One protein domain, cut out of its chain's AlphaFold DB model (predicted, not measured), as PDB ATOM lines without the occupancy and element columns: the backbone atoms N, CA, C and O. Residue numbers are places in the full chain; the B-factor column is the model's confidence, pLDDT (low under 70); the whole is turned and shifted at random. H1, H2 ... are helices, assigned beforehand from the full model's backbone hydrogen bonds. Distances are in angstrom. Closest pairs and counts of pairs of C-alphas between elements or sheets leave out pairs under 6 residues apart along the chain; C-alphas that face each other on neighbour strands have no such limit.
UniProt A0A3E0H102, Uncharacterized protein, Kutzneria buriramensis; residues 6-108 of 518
ATOM      1  N   ASP A   6     -15.986  21.396   2.307       71.06
ATOM      2  CA  ASP A   6     -15.536  20.479   1.267       71.06
ATOM      3  C   ASP A   6     -14.799  19.268   1.846       71.06
ATOM      4  O   ASP A   6     -15.024  18.154   1.386       71.06
ATOM      5  N   ALA A   7     -13.997  19.436   2.903       78.75
ATOM      6  CA  ALA A   7     -13.280  18.336   3.547       78.75
ATOM      7  C   ALA A   7     -14.227  17.323   4.218       78.75
ATOM      8  O   ALA A   7     -13.983  16.118   4.155       78.75
ATOM      9  N   VAL A   8     -15.334  17.782   4.818       81.94
ATOM     10  CA  VAL A   8     -16.350  16.882   5.400       81.94
ATOM     11  C   VAL A   8     -17.029  16.060   4.305       81.94
ATOM     12  O   VAL A   8     -17.143  14.841   4.446       81.94
ATOM     13  N   ARG A   9     -17.442  16.708   3.207       82.88
ATOM     14  CA  ARG A   9     -18.062  16.030   2.058       82.88
ATOM     15  C   ARG A   9     -17.103  15.067   1.370       82.88
ATOM     16  O   ARG A   9     -17.507  13.954   1.069       82.88
ATOM     17  N   LEU A  10     -15.848  15.465   1.170       86.75
ATOM     18  CA  LEU A  10     -14.811  14.613   0.586       86.75
ATOM     19  C   LEU A  10     -14.602  13.349   1.418       86.75
ATOM     20  O   LEU A  10     -14.659  12.261   0.861       86.75
ATOM     21  N   ARG A  11     -14.466  13.479   2.745       89.88
ATOM     22  CA  ARG A  11     -14.337  12.320   3.641       89.88
ATOM     23  C   ARG A  11     -15.546  11.386   3.543       89.88
ATOM     24  O   ARG A  11     -15.377  10.188   3.378       89.88
ATOM     25  N   LEU A  12     -16.766  11.923   3.641       89.38
ATOM     26  CA  LEU A  12     -17.972  11.092   3.565       89.38
ATOM     27  C   LEU A  12     -18.099  10.402   2.197       89.38
ATOM     28  O   LEU A  12     -18.484   9.241   2.128       89.38
ATOM     29  N   GLN A  13     -17.763  11.100   1.108       92.44
ATOM     30  CA  GLN A  13     -17.762  10.528  -0.235       92.44
ATOM     31  C   GLN A  13     -16.723   9.412  -0.372       92.44
ATOM     32  O   GLN A  13     -17.030   8.375  -0.953       92.44
ATOM     33  N   GLU A  14     -15.515   9.622   0.149       93.62
ATOM     34  CA  GLU A  14     -14.447   8.626   0.145       93.62
ATOM     35  C   GLU A  14     -14.874   7.350   0.877       93.62
ATOM     36  O   GLU A  14     -14.779   6.272   0.293       93.62
ATOM     37  N   ASP A  15     -15.447   7.473   2.079       93.31
ATOM     38  CA  ASP A  15     -15.953   6.333   2.856       93.31
ATOM     39  C   ASP A  15     -17.027   5.540   2.080       93.31
ATOM     40  O   ASP A  15     -16.997   4.309   2.043       93.31
ATOM     41  N   PHE A  16     -17.957   6.230   1.408       93.75
ATOM     42  CA  PHE A  16     -18.976   5.582   0.574       93.75
ATOM     43  C   PHE A  16     -18.379   4.873  -0.647       93.75
ATOM     44  O   PHE A  16     -18.832   3.791  -1.012       93.75
ATOM     45  N   VAL A  17     -17.390   5.482  -1.305       94.38
ATOM     46  CA  VAL A  17     -16.744   4.895  -2.487       94.38
ATOM     47  C   VAL A  17     -15.961   3.645  -2.102       94.38
ATOM     48  O   VAL A  17     -16.111   2.633  -2.781       94.38
ATOM     49  N   LEU A  18     -15.200   3.691  -1.006       93.31
ATOM     50  CA  LEU A  18     -14.471   2.532  -0.487       93.31
ATOM     51  C   LEU A  18     -15.426   1.379  -0.157       93.31
ATOM     52  O   LEU A  18     -15.194   0.250  -0.570       93.31
ATOM     53  N   TRP A  19     -16.563   1.668   0.479       92.56
ATOM     54  CA  TRP A  19     -17.566   0.643   0.767       92.56
ATOM     55  C   TRP A  19     -18.154  -0.016  -0.492       92.56
ATOM     56  O   TRP A  19     -18.355  -1.230  -0.532       92.56
ATOM     57  N   LEU A  20     -18.424   0.770  -1.541       92.88
ATOM     58  CA  LEU A  20     -18.898   0.225  -2.817       92.88
ATOM     59  C   LEU A  20     -17.817  -0.612  -3.520       92.88
ATOM     60  O   LEU A  20     -18.150  -1.605  -4.165       92.88
ATOM     61  N   GLU A  21     -16.541  -0.233  -3.391       92.00
ATOM     62  CA  GLU A  21     -15.400  -1.015  -3.882       92.00
ATOM     63  C   GLU A  21     -15.233  -2.335  -3.120       92.00
ATOM     64  O   GLU A  21     -14.956  -3.364  -3.736       92.00
ATOM     65  N   ASP A  22     -15.478  -2.343  -1.814       90.69
ATOM     66  CA  ASP A  22     -15.357  -3.547  -0.989       90.69
ATOM     67  C   ASP A  22     -16.531  -4.523  -1.170       90.69
ATOM     68  O   ASP A  22     -16.442  -5.682  -0.761       90.69
ATOM     69  N   CYS A  23     -17.628  -4.105  -1.814       90.19
ATOM     70  CA  CYS A  23     -18.771  -4.970  -2.100       90.19
ATOM     71  C   CYS A  23     -18.475  -5.908  -3.293       90.19
ATOM     72  O   CYS A  23     -18.449  -5.450  -4.444       90.19
ATOM     73  N   PRO A  24     -18.322  -7.235  -3.079       88.56
ATOM     74  CA  PRO A  24     -17.931  -8.160  -4.146       88.56
ATOM     75  C   PRO A  24     -18.968  -8.221  -5.271       88.56
ATOM     76  O   PRO A  24     -18.621  -8.306  -6.450       88.56
ATOM     77  N   THR A  25     -20.248  -8.119  -4.913       90.81
ATOM     78  CA  THR A  25     -21.367  -8.150  -5.859       90.81
ATOM     79  C   THR A  25     -21.292  -6.996  -6.861       90.81
ATOM     80  O   THR A  25     -21.552  -7.196  -8.048       90.81
ATOM     81  N   LEU A  26     -20.859  -5.805  -6.432       91.69
ATOM     82  CA  LEU A  26     -20.784  -4.607  -7.279       91.69
ATOM     83  C   LEU A  26     -19.542  -4.555  -8.183       91.69
ATOM     84  O   LEU A  26     -19.427  -3.658  -9.027       91.69
ATOM     85  N   GLN A  27     -18.648  -5.540  -8.090       90.00
ATOM     86  CA  GLN A  27     -17.549  -5.698  -9.046       90.00
ATOM     87  C   GLN A  27     -18.047  -6.168 -10.421       90.00
ATOM     88  O   GLN A  27     -17.437  -5.858 -11.448       90.00
ATOM     89  N   SER A  28     -19.213  -6.819 -10.472       92.31
ATOM     90  CA  SER A  28     -19.887  -7.194 -11.717       92.31
ATOM     91  C   SER A  28     -20.591  -6.002 -12.371       92.31
ATOM     92  O   SER A  28     -21.338  -5.268 -11.725       92.31
ATOM     93  N   GLU A  29     -20.412  -5.835 -13.683       91.69
ATOM     94  CA  GLU A  29     -21.098  -4.797 -14.464       91.69
ATOM     95  C   GLU A  29     -22.624  -4.945 -14.420       91.69
ATOM     96  O   GLU A  29     -23.326  -3.967 -14.173       91.69
ATOM     97  N   ASN A  30     -23.132  -6.175 -14.539       92.56
ATOM     98  CA  ASN A  30     -24.569  -6.454 -14.484       92.56
ATOM     99  C   ASN A  30     -25.185  -6.044 -13.138       92.56
ATOM    100  O   ASN A  30     -26.289  -5.508 -13.098       92.56
ATOM    101  N   ALA A  31     -24.465  -6.259 -12.033       91.81
ATOM    102  CA  ALA A  31     -24.933  -5.859 -10.709       91.81
ATOM    103  C   ALA A  31     -24.955  -4.332 -10.544       91.81
ATOM    104  O   ALA A  31     -25.889  -3.794  -9.949       91.81
ATOM    105  N   ARG A  32     -23.971  -3.620 -11.112       94.31
ATOM    106  CA  ARG A  32     -23.969  -2.147 -11.130       94.31
ATOM    107  C   ARG A  32     -25.119  -1.585 -11.962       94.31
ATOM    108  O   ARG A  32     -25.769  -0.647 -11.511       94.31
ATOM    109  N   LEU A  33     -25.408  -2.167 -13.127       93.38
ATOM    110  CA  LEU A  33     -26.561  -1.774 -13.947       93.38
ATOM    111  C   LEU A  33     -27.877  -1.993 -13.190       93.38
ATOM    112  O   LEU A  33     -28.680  -1.067 -13.085       93.38
ATOM    113  N   ALA A  34     -28.045  -3.159 -12.558       94.06
ATOM    114  CA  ALA A  34     -29.212  -3.445 -11.728       94.06
ATOM    115  C   ALA A  34     -29.352  -2.462 -10.548       94.06
ATOM    116  O   ALA A  34     -30.458  -2.022 -10.235       94.06
ATOM    117  N   LEU A  35     -28.248  -2.075  -9.898       95.38
ATOM    118  CA  LEU A  35     -28.263  -1.062  -8.837       95.38
ATOM    119  C   LEU A  35     -28.768   0.292  -9.357       95.38
ATOM    120  O   LEU A  35     -29.642   0.898  -8.734       95.38
ATOM    121  N   VAL A  36     -28.250   0.747 -10.501       95.19
ATOM    122  CA  VAL A  36     -28.649   2.015 -11.131       95.19
ATOM    123  C   VAL A  36     -30.124   1.997 -11.530       95.19
ATOM    124  O   VAL A  36     -30.838   2.953 -11.232       95.19
ATOM    125  N   GLU A  37     -30.612   0.911 -12.131       94.19
ATOM    126  CA  GLU A  37     -32.027   0.756 -12.492       94.19
ATOM    127  C   GLU A  37     -32.940   0.827 -11.265       94.19
ATOM    128  O   GLU A  37     -33.937   1.550 -11.254       94.19
ATOM    129  N   ARG A  38     -32.583   0.129 -10.182       94.88
ATOM    130  CA  ARG A  38     -33.366   0.146  -8.939       94.88
ATOM    131  C   ARG A  38     -33.381   1.517  -8.276       94.88
ATOM    132  O   ARG A  38     -34.409   1.917  -7.729       94.88
ATOM    133  N   LEU A  39     -32.265   2.240  -8.316       94.81
ATOM    134  CA  LEU A  39     -32.208   3.612  -7.821       94.81
ATOM    135  C   LEU A  39     -33.032   4.561  -8.691       94.81
ATOM    136  O   LEU A  39     -33.761   5.382  -8.145       94.81
ATOM    137  N   ALA A  40     -33.004   4.401 -10.016       93.25
ATOM    138  CA  ALA A  40     -33.863   5.164 -10.918       93.25
ATOM    139  C   ALA A  40     -35.354   4.949 -10.605       93.25
ATOM    140  O   ALA A  40     -36.123   5.909 -10.569       93.25
ATOM    141  N   VAL A  41     -35.756   3.711 -10.283       92.88
ATOM    142  CA  VAL A  41     -37.114   3.412  -9.795       92.88
ATOM    143  C   VAL A  41     -37.400   4.121  -8.467       92.88
ATOM    144  O   VAL A  41     -38.466   4.711  -8.319       92.88
ATOM    145  N   CYS A  42     -36.462   4.110  -7.512       90.81
ATOM    146  CA  CYS A  42     -36.638   4.792  -6.223       90.81
ATOM    147  C   CYS A  42     -36.801   6.311  -6.372       90.81
ATOM    148  O   CYS A  42     -37.575   6.913  -5.635       90.81
ATOM    149  N   PHE A  43     -36.086   6.921  -7.318       90.44
ATOM    150  CA  PHE A  43     -36.138   8.362  -7.572       90.44
ATOM    151  C   PHE A  43     -37.238   8.772  -8.560       90.44
ATOM    152  O   PHE A  43     -37.458   9.964  -8.762       90.44
ATOM    153  N   GLY A  44     -37.929   7.811  -9.181       91.00
ATOM    154  CA  GLY A  44     -38.958   8.069 -10.190       91.00
ATOM    155  C   GLY A  44     -38.422   8.654 -11.503       91.00
ATOM    156  O   GLY A  44     -39.206   9.145 -12.312       91.00
ATOM    157  N   ALA A  45     -37.104   8.626 -11.720       90.12
ATOM    158  CA  ALA A  45     -36.452   9.167 -12.906       90.12
ATOM    159  C   ALA A  45     -35.090   8.492 -13.159       90.12
ATOM    160  O   ALA A  45     -34.423   8.080 -12.206       90.12
ATOM    161  N   PRO A  46     -34.633   8.410 -14.425       90.12
ATOM    162  CA  PRO A  46     -33.285   7.948 -14.744       90.12
ATOM    163  C   PRO A  46     -32.206   8.783 -14.047       90.12
ATOM    164  O   PRO A  46     -32.276  10.014 -14.010       90.12
ATOM    165  N   LEU A  47     -31.176   8.110 -13.534       89.25
ATOM    166  CA  LEU A  47     -30.016   8.771 -12.944       89.25
ATOM    167  C   LEU A  47     -29.114   9.356 -14.047       89.25
ATOM    168  O   LEU A  47     -28.730   8.618 -14.955       89.25
ATOM    169  N   PRO A  48     -28.721  10.641 -13.975       89.56
ATOM    170  CA  PRO A  48     -27.867  11.285 -14.974       89.56
ATOM    171  C   PRO A  48     -26.384  10.906 -14.790       89.56
ATOM    172  O   PRO A  48     -25.546  11.770 -14.530       89.56
ATOM    173  N   LEU A  49     -26.066   9.613 -14.885       89.81
ATOM    174  CA  LEU A  49     -24.699   9.087 -14.814       89.81
ATOM    175  C   LEU A  49     -24.029   9.160 -16.189       89.81
ATOM    176  O   LEU A  49     -24.672   8.929 -17.216       89.81
ATOM    177  N   ARG A  50     -22.734   9.460 -16.223       87.75
ATOM    178  CA  ARG A  50     -21.923   9.457 -17.441       87.75
ATOM    179  C   ARG A  50     -21.157   8.138 -17.530       87.75
ATOM    180  O   ARG A  50     -20.913   7.448 -16.544       87.75
ATOM    181  N   ALA A  51     -20.744   7.782 -18.742       84.00
ATOM    182  CA  ALA A  51     -19.840   6.656 -18.926       84.00
ATOM    183  C   ALA A  51     -18.472   7.004 -18.318       84.00
ATOM    184  O   ALA A  51     -17.797   7.923 -18.788       84.00
ATOM    185  N   MET A  52     -18.083   6.282 -17.267       89.50
ATOM    186  CA  MET A  52     -16.818   6.489 -16.564       89.50
ATOM    187  C   MET A  52     -15.769   5.451 -16.982       89.50
ATOM    188  O   MET A  52     -16.109   4.285 -17.183       89.50
ATOM    189  N   PRO A  53     -14.485   5.840 -17.089       84.25
ATOM    190  CA  PRO A  53     -13.425   4.956 -17.577       84.25
ATOM    191  C   PRO A  53     -13.013   3.878 -16.565       84.25
ATOM    192  O   PRO A  53     -12.383   2.894 -16.940       84.25
ATOM    193  N   THR A  54     -13.333   4.059 -15.282       92.31
ATOM    194  CA  THR A  54     -13.004   3.109 -14.213       92.31
ATOM    195  C   THR A  54     -14.202   2.889 -13.297       92.31
ATOM    196  O   THR A  54     -15.048   3.772 -13.138       92.31
ATOM    197  N   VAL A  55     -14.251   1.718 -12.654       91.81
ATOM    198  CA  VAL A  55     -15.306   1.370 -11.686       91.81
ATOM    199  C   VAL A  55     -15.347   2.381 -10.536       91.81
ATOM    200  O   VAL A  55     -16.412   2.908 -10.230       91.81
ATOM    201  N   ARG A  56     -14.181   2.743  -9.982       94.38
ATOM    202  CA  ARG A  56     -14.058   3.772  -8.936       94.38
ATOM    203  C   ARG A  56     -14.634   5.119  -9.366       94.38
ATOM    204  O   ARG A  56     -15.387   5.725  -8.611       94.38
ATOM    205  N   ALA A  57     -14.316   5.590 -10.576       92.81
ATOM    206  CA  ALA A  57     -14.871   6.842 -11.092       92.81
ATOM    207  C   ALA A  57     -16.399   6.765 -11.250       92.81
ATOM    208  O   ALA A  57     -17.095   7.728 -10.930       92.81
ATOM    209  N   GLY A  58     -16.924   5.602 -11.655       93.25
ATOM    210  CA  GLY A  58     -18.362   5.325 -11.672       93.25
ATOM    211  C   GLY A  58     -19.003   5.393 -10.282       93.25
ATOM    212  O   GLY A  58     -20.053   6.012 -10.127       93.25
ATOM    213  N   PHE A  59     -18.366   4.831  -9.250       95.44
ATOM    214  CA  PHE A  59     -18.855   4.934  -7.870       95.44
ATOM    215  C   PHE A  59     -18.799   6.362  -7.326       95.44
ATOM    216  O   PHE A  59     -19.759   6.802  -6.696       95.44
ATOM    217  N   ILE A  60     -17.735   7.118  -7.614       94.69
ATOM    218  CA  ILE A  60     -17.643   8.541  -7.250       94.69
ATOM    219  C   ILE A  60     -18.818   9.317  -7.850       94.69
ATOM    220  O   ILE A  60     -19.466  10.102  -7.149       94.69
ATOM    221  N   GLU A  61     -19.124   9.097  -9.131       94.31
ATOM    222  CA  GLU A  61     -20.256   9.751  -9.785       94.31
ATOM    223  C   GLU A  61     -21.592   9.312  -9.182       94.31
ATOM    224  O   GLU A  61     -22.418  10.165  -8.863       94.31
ATOM    225  N   LEU A  62     -21.780   8.011  -8.946       94.94
ATOM    226  CA  LEU A  62     -22.989   7.471  -8.326       94.94
ATOM    227  C   LEU A  62     -23.253   8.109  -6.958       94.94
ATOM    228  O   LEU A  62     -24.346   8.620  -6.719       94.94
ATOM    229  N   VAL A  63     -22.245   8.143  -6.083       94.62
ATOM    230  CA  VAL A  63     -22.333   8.779  -4.758       94.62
ATOM    231  C   VAL A  63     -22.612  10.276  -4.897       94.62
ATOM    232  O   VAL A  63     -23.444  10.813  -4.171       94.62
ATOM    233  N   THR A  64     -21.989  10.952  -5.868       92.12
ATOM    234  CA  THR A  64     -22.234  12.381  -6.132       92.12
ATOM    235  C   THR A  64     -23.681  12.645  -6.544       92.12
ATOM    236  O   THR A  64     -24.297  13.593  -6.058       92.12
ATOM    237  N   VAL A  65     -24.232  11.834  -7.451       92.69
ATOM    238  CA  VAL A  65     -25.609  11.990  -7.936       92.69
ATOM    239  C   VAL A  65     -26.604  11.660  -6.827       92.69
ATOM    240  O   VAL A  65     -27.507  12.458  -6.578       92.69
ATOM    241  N   CYS A  66     -26.412  10.550  -6.111       93.12
ATOM    242  CA  CYS A  66     -27.254  10.180  -4.974       93.12
ATOM    243  C   CYS A  66     -27.190  11.229  -3.852       93.12
ATOM    244  O   CYS A  66     -28.221  11.590  -3.299       93.12
ATOM    245  N   GLY A  67     -26.014  11.788  -3.558       89.88
ATOM    246  CA  GLY A  67     -25.829  12.813  -2.524       89.88
ATOM    247  C   GLY A  67     -26.477  14.168  -2.831       89.88
ATOM    248  O   GLY A  67     -26.548  15.012  -1.938       89.88
ATOM    249  N   ARG A  68     -26.943  14.393  -4.069       88.12
ATOM    250  CA  ARG A  68     -27.730  15.576  -4.466       88.12
ATOM    251  C   ARG A  68     -29.237  15.370  -4.331       88.12
ATOM    252  O   ARG A  68     -29.974  16.350  -4.397       88.12
ATOM    253  N   GLN A  69     -29.687  14.126  -4.188       87.19
ATOM    254  CA  GLN A  69     -31.100  13.800  -4.037       87.19
ATOM    255  C   GLN A  69     -31.478  13.760  -2.552       87.19
ATOM    256  O   GLN A  69     -30.688  13.255  -1.747       87.19
ATOM    257  N   PRO A  70     -32.682  14.227  -2.173       82.81
ATOM    258  CA  PRO A  70     -33.227  13.976  -0.841       82.81
ATOM    259  C   PRO A  70     -33.215  12.472  -0.541       82.81
ATOM    260  O   PRO A  70     -33.678  11.677  -1.357       82.81
ATOM    261  N   ASP A  71     -32.632  12.083   0.595       85.56
ATOM    262  CA  ASP A  71     -32.484  10.688   1.042       85.56
ATOM    263  C   ASP A  71     -31.753   9.754   0.053       85.56
ATOM    264  O   ASP A  71     -31.809   8.525   0.172       85.56
ATOM    265  N   GLY A  72     -31.025  10.302  -0.926       91.62
ATOM    266  CA  GLY A  72     -30.468   9.507  -2.021       91.62
ATOM    267  C   GLY A  72     -29.375   8.528  -1.596       91.62
ATOM    268  O   GLY A  72     -29.332   7.400  -2.089       91.62
ATOM    269  N   LEU A  73     -28.523   8.902  -0.638       93.75
ATOM    270  CA  LEU A  73     -27.531   7.978  -0.077       93.75
ATOM    271  C   LEU A  73     -28.177   6.903   0.808       93.75
ATOM    272  O   LEU A  73     -27.742   5.755   0.781       93.75
ATOM    273  N   ALA A  74     -29.257   7.220   1.528       91.88
ATOM    274  CA  ALA A  74     -30.008   6.214   2.281       91.88
ATOM    275  C   ALA A  74     -30.675   5.196   1.335       91.88
ATOM    276  O   ALA A  74     -30.648   3.986   1.586       91.88
ATOM    277  N   ALA A  75     -31.207   5.665   0.199       93.44
ATOM    278  CA  ALA A  75     -31.711   4.803  -0.864       93.44
ATOM    279  C   ALA A  75     -30.601   3.912  -1.450       93.44
ATOM    280  O   ALA A  75     -30.816   2.708  -1.601       93.44
ATOM    281  N   LEU A  76     -29.407   4.466  -1.705       94.94
ATOM    282  CA  LEU A  76     -28.227   3.708  -2.139       94.94
ATOM    283  C   LEU A  76     -27.888   2.580  -1.160       94.94
ATOM    284  O   LEU A  76     -27.825   1.425  -1.576       94.94
ATOM    285  N   VAL A  77     -27.771   2.877   0.138       94.12
ATOM    286  CA  VAL A  77     -27.481   1.859   1.163       94.12
ATOM    287  C   VAL A  77     -28.523   0.742   1.151       94.12
ATOM    288  O   VAL A  77     -28.179  -0.442   1.179       94.12
ATOM    289  N   LYS A  78     -29.807   1.100   1.058       92.19
ATOM    290  CA  LYS A  78     -30.908   0.132   1.016       92.19
ATOM    291  C   LYS A  78     -30.838  -0.775  -0.214       92.19
ATOM    292  O   LYS A  78     -31.083  -1.972  -0.082       92.19
ATOM    293  N   GLN A  79     -30.518  -0.233  -1.391       94.62
ATOM    294  CA  GLN A  79     -30.437  -1.035  -2.616       94.62
ATOM    295  C   GLN A  79     -29.190  -1.919  -2.660       94.62
ATOM    296  O   GLN A  79     -29.292  -3.061  -3.097       94.62
ATOM    297  N   VAL A  80     -28.049  -1.453  -2.149       93.25
ATOM    298  CA  VAL A  80     -26.851  -2.299  -2.031       93.25
ATOM    299  C   VAL A  80     -27.118  -3.471  -1.088       93.25
ATOM    300  O   VAL A  80     -26.889  -4.606  -1.478       93.25
ATOM    301  N   ARG A  81     -27.724  -3.239   0.085       90.31
ATOM    302  CA  ARG A  81     -28.115  -4.318   1.015       90.31
ATOM    303  C   ARG A  81     -29.152  -5.285   0.443       90.31
ATOM    304  O   ARG A  81     -29.263  -6.412   0.909       90.31
ATOM    305  N   PHE A  82     -29.957  -4.837  -0.517       90.38
ATOM    306  CA  PHE A  82     -30.899  -5.706  -1.215       90.38
ATOM    307  C   PHE A  82     -30.183  -6.624  -2.212       90.38
ATOM    308  O   PHE A  82     -30.519  -7.801  -2.300       90.38
ATOM    309  N   LEU A  83     -29.218  -6.087  -2.964       90.19
ATOM    310  CA  LEU A  83     -28.438  -6.852  -3.943       90.19
ATOM    311  C   LEU A  83     -27.410  -7.769  -3.279       90.19
ATOM    312  O   LEU A  83     -27.164  -8.866  -3.771       90.19
ATOM    313  N   ASP A  84     -26.847  -7.327  -2.160       87.81
ATOM    314  CA  ASP A  84     -25.879  -8.064  -1.364       87.81
ATOM    315  C   ASP A  84     -26.273  -7.999   0.123       87.81
ATOM    316  O   ASP A  84     -25.844  -7.104   0.859       87.81
ATOM    317  N   PRO A  85     -27.117  -8.938   0.595       83.31
ATOM    318  CA  PRO A  85     -27.516  -9.010   2.000       83.31
ATOM    319  C   PRO A  85     -26.352  -9.247   2.966       83.31
ATOM    320  O   PRO A  85     -26.505  -8.998   4.163       83.31
ATOM    321  N   LEU A  86     -25.216  -9.742   2.459       79.38
ATOM    322  CA  LEU A  86     -24.000 -10.017   3.222       79.38
ATOM    323  C   LEU A  86     -22.982  -8.876   3.132       79.38
ATOM    324  O   LEU A  86     -21.906  -8.997   3.720       79.38
ATOM    325  N   ALA A  87     -23.310  -7.775   2.445       77.31
ATOM    326  CA  ALA A  87     -22.460  -6.597   2.403       77.31
ATOM    327  C   ALA A  87     -22.129  -6.148   3.831       77.31
ATOM    328  O   ALA A  87     -23.016  -5.791   4.621       77.31
ATOM    329  N   ALA A  88     -20.835  -6.178   4.152       72.38
ATOM    330  CA  ALA A  88     -20.324  -5.690   5.420       72.38
ATOM    331  C   ALA A  88     -20.722  -4.216   5.621       72.38
ATOM    332  O   ALA A  88     -20.980  -3.477   4.668       72.38
ATOM    333  N   ASP A  89     -20.808  -3.794   6.882       81.62
ATOM    334  CA  ASP A  89     -20.944  -2.385   7.271       81.62
ATOM    335  C   ASP A  89     -22.231  -1.656   6.847       81.62
ATOM    336  O   ASP A  89     -22.331  -0.435   6.966       81.62
ATOM    337  N   GLY A  90     -23.293  -2.375   6.464       81.94
ATOM    338  CA  GLY A  90     -24.569  -1.757   6.080       81.94
ATOM    339  C   GLY A  90     -25.201  -0.837   7.144       81.94
ATOM    340  O   GLY A  90     -25.893   0.116   6.791       81.94
ATOM    341  N   GLN A  91     -24.963  -1.086   8.440       85.00
ATOM    342  CA  GLN A  91     -25.372  -0.169   9.518       85.00
ATOM    343  C   GLN A  91     -24.505   1.093   9.550       85.00
ATOM    344  O   GLN A  91     -25.035   2.199   9.599       85.00
ATOM    345  N   ARG A  92     -23.182   0.936   9.452       89.31
ATOM    346  CA  ARG A  92     -22.227   2.047   9.429       89.31
ATOM    347  C   ARG A  92     -22.488   2.988   8.253       89.31
ATOM    348  O   ARG A  92     -22.415   4.201   8.404       89.31
ATOM    349  N   MET A  93     -22.848   2.440   7.099       91.25
ATOM    350  CA  MET A  93     -23.182   3.236   5.917       91.25
ATOM    351  C   MET A  93     -24.506   3.977   6.059       91.25
ATOM    352  O   MET A  93     -24.627   5.095   5.568       91.25
ATOM    353  N   ALA A  94     -25.480   3.406   6.776       91.44
ATOM    354  CA  ALA A  94     -26.695   4.132   7.135       91.44
ATOM    355  C   ALA A  94     -26.382   5.334   8.048       91.44
ATOM    356  O   ALA A  94     -26.904   6.420   7.809       91.44
ATOM    357  N   GLU A  95     -25.459   5.190   9.012       92.00
ATOM    358  CA  GLU A  95     -24.988   6.324   9.831       92.00
ATOM    359  C   GLU A  95     -24.326   7.416   8.982       92.00
ATOM    360  O   GLU A  95     -24.568   8.599   9.206       92.00
ATOM    361  N   LEU A  96     -23.492   7.039   8.005       91.88
ATOM    362  CA  LEU A  96     -22.842   8.001   7.108       91.88
ATOM    363  C   LEU A  96     -23.841   8.695   6.176       91.88
ATOM    364  O   LEU A  96     -23.667   9.876   5.875       91.88
ATOM    365  N   ALA A  97     -24.888   7.990   5.739       92.69
ATOM    366  CA  ALA A  97     -25.974   8.577   4.958       92.69
ATOM    367  C   ALA A  97     -26.723   9.641   5.778       92.69
ATOM    368  O   ALA A  97     -26.924  10.756   5.291       92.69
ATOM    369  N   ASP A  98     -27.059   9.325   7.033       92.75
ATOM    370  CA  ASP A  98     -27.667  10.277   7.968       92.75
ATOM    371  C   ASP A  98     -26.727  11.466   8.233       92.75
ATOM    372  O   ASP A  98     -27.168  12.615   8.251       92.75
ATOM    373  N   GLU A  99     -25.417  11.226   8.383       92.25
ATOM    374  CA  GLU A  99     -24.416  12.283   8.578       92.25
ATOM    375  C   GLU A  99     -24.330  13.229   7.366       92.25
ATOM    376  O   GLU A  99     -24.304  14.450   7.537       92.25
ATOM    377  N   TRP A 100     -24.341  12.690   6.140       90.69
ATOM    378  CA  TRP A 100     -24.348  13.484   4.905       90.69
ATOM    379  C   TRP A 100     -25.603  14.346   4.779       90.69
ATOM    380  O   TRP A 100     -25.523  15.531   4.429       90.69
ATOM    381  N   GLN A 101     -26.765  13.750   5.052       89.12
ATOM    382  CA  GLN A 101     -28.051  14.432   4.987       89.12
ATOM    383  C   GLN A 101     -28.115  15.548   6.031       89.12
ATOM    384  O   GLN A 101     -28.446  16.685   5.696       89.12
ATOM    385  N   ALA A 102     -27.720  15.260   7.272       90.19
ATOM    386  CA  ALA A 102     -27.694  16.234   8.354       90.19
ATOM    387  C   ALA A 102     -26.772  17.418   8.041       90.19
ATOM    388  O   ALA A 102     -27.171  18.576   8.183       90.19
ATOM    389  N   PHE A 103     -25.565  17.134   7.541       88.19
ATOM    390  CA  PHE A 103     -24.633  18.164   7.096       88.19
ATOM    391  C   PHE A 103     -25.243  19.034   5.987       88.19
ATOM    392  O   PHE A 103     -25.165  20.261   6.037       88.19
ATOM    393  N   SER A 104     -25.900  18.416   5.005       84.44
ATOM    394  CA  SER A 104     -26.512  19.134   3.883       84.44
ATOM    395  C   SER A 104     -27.719  19.981   4.301       84.44
ATOM    396  O   SER A 104     -27.891  21.074   3.771       84.44
ATOM    397  N   LEU A 105     -28.524  19.533   5.266       84.50
ATOM    398  CA  LEU A 105     -29.671  20.293   5.775       84.50
ATOM    399  C   LEU A 105     -29.255  21.487   6.640       84.50
ATOM    400  O   LEU A 105     -29.894  22.534   6.577       84.50
ATOM    401  N   ILE A 106     -28.186  21.344   7.427       81.88
ATOM    402  CA  ILE A 106     -27.717  22.404   8.329       81.88
ATOM    403  C   ILE A 106     -26.848  23.431   7.584       81.88
ATOM    404  O   ILE A 106     -26.978  24.627   7.834       81.88
ATOM    405  N   PHE A 107     -25.993  22.990   6.651       76.69
ATOM    406  CA  PHE A 107     -24.988  23.846   5.997       76.69
ATOM    407  C   PHE A 107     -25.188  24.043   4.484       76.69
ATOM    408  O   PHE A 107     -24.469  24.831   3.869       76.69
ATOM    409  N   GLY A 108     -26.123  23.335   3.841       63.84
ATOM    410  CA  GLY A 108     -26.280  23.340   2.379       63.84
ATOM    411  C   GLY A 108     -27.060  24.521   1.796       63.84
ATOM    412  O   GLY A 108     -26.998  24.745   0.588       63.84
TER     413      GLY A 108
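What this domain is: This is residues 6 to 108 of the 518 residues of an uncharacterized protein of Kutzneria buriramensis (UniProt A0A3E0H102). Three helices, H1, H5 and H6, run side by side with their centres in a triangle, and two more, H3 and H4, lie next to each other and cross beneath them at a slant, H3 under H5 and H4 under H1. H6 packs on both H1 and H5, while the very short H2 makes the turn from H1 into H3, and a long link, residues 44 to 54, leads from the end of H3 back to the start of H4. The printed part has 103 residues, with six named helices in the order H1 to H6 and no named strand; its class is all helix. It is compact, with a radius of gyration of the C-alphas of 12.7 A, and rounded, spanning 37 by 28 by 25 A.

How they stand to each other: Along the printed part come H1, residues 6 to 22; H2, 24 to 27; H3, 29 to 43; H4, 55 to 66; H5, 72 to 83; and H6, 90 to 107. H1 touches H4 at a steep tilt of 54 degrees, opposite ways; the closest C-alphas, of Val 17 and Phe 59, are 5.8 A apart. H1 touches H6 with residues 9 to 16 alone, at a shallow tilt of 22 degrees, opposite ways, the closest C-alphas being those of Leu 12 and Leu 96 at 6.8 A. H2 is close to H3 but not clearly touching, with the C-alphas of Leu 26 and Arg 32 closest at 5.6 A. H3 touches H5, the hub, which touches three helices; their tilt is steep at 47 degrees, opposite ways, with the C-alphas of Leu 35 and Gln 79 closest at 6.6 A. H3 and H4 are near each other, with 7 pairs of C-alphas within 10 A. H4 and H5 touch only at the corner, where the C-alphas of Cys 66 and Gly 72 are closest at 4.4 A. H5 and H6 touch and form a helical hairpin, at a shallow tilt of 12 degrees, opposite ways, with the C-alphas of Leu 73 and Ala 97 closest at 5.3 A. The packing is part aligned, part crossed: 2 of the 4 touching pairs given a tilt, the corner pair left out, are at a shallow tilt. H6 is apart from H2, H3 and H4. In H1, H3, H4, H5 and H6 every O i to N i+4 pair is within hydrogen-bond range; H2 is too short for such a pair.

Where its parts are: H1 begins at C-alpha 6, (-15.536, 20.479, 1.267), and is 24.1 A long from first to last C-alpha. H2 is 5.5 A, H3 21.1 A, H4 16.3 A and H5 16.6 A long. H5 begins at C-alpha 72, (-30.468, 9.507, -2.021). H6 is 25.6 A long and ends at C-alpha 107, (-24.988, 23.846, 5.997).

The domain as a whole: The two C-alphas farthest apart, of Asn 30 and Ile 106, are 36.9 A apart. The printed part has no cut. The link from H3 to H4, 11 residues, is long; that from H5 to H6 is short, and the others are tight. The mean pLDDT of the printed part is 89.6, and residue 108 is under 70.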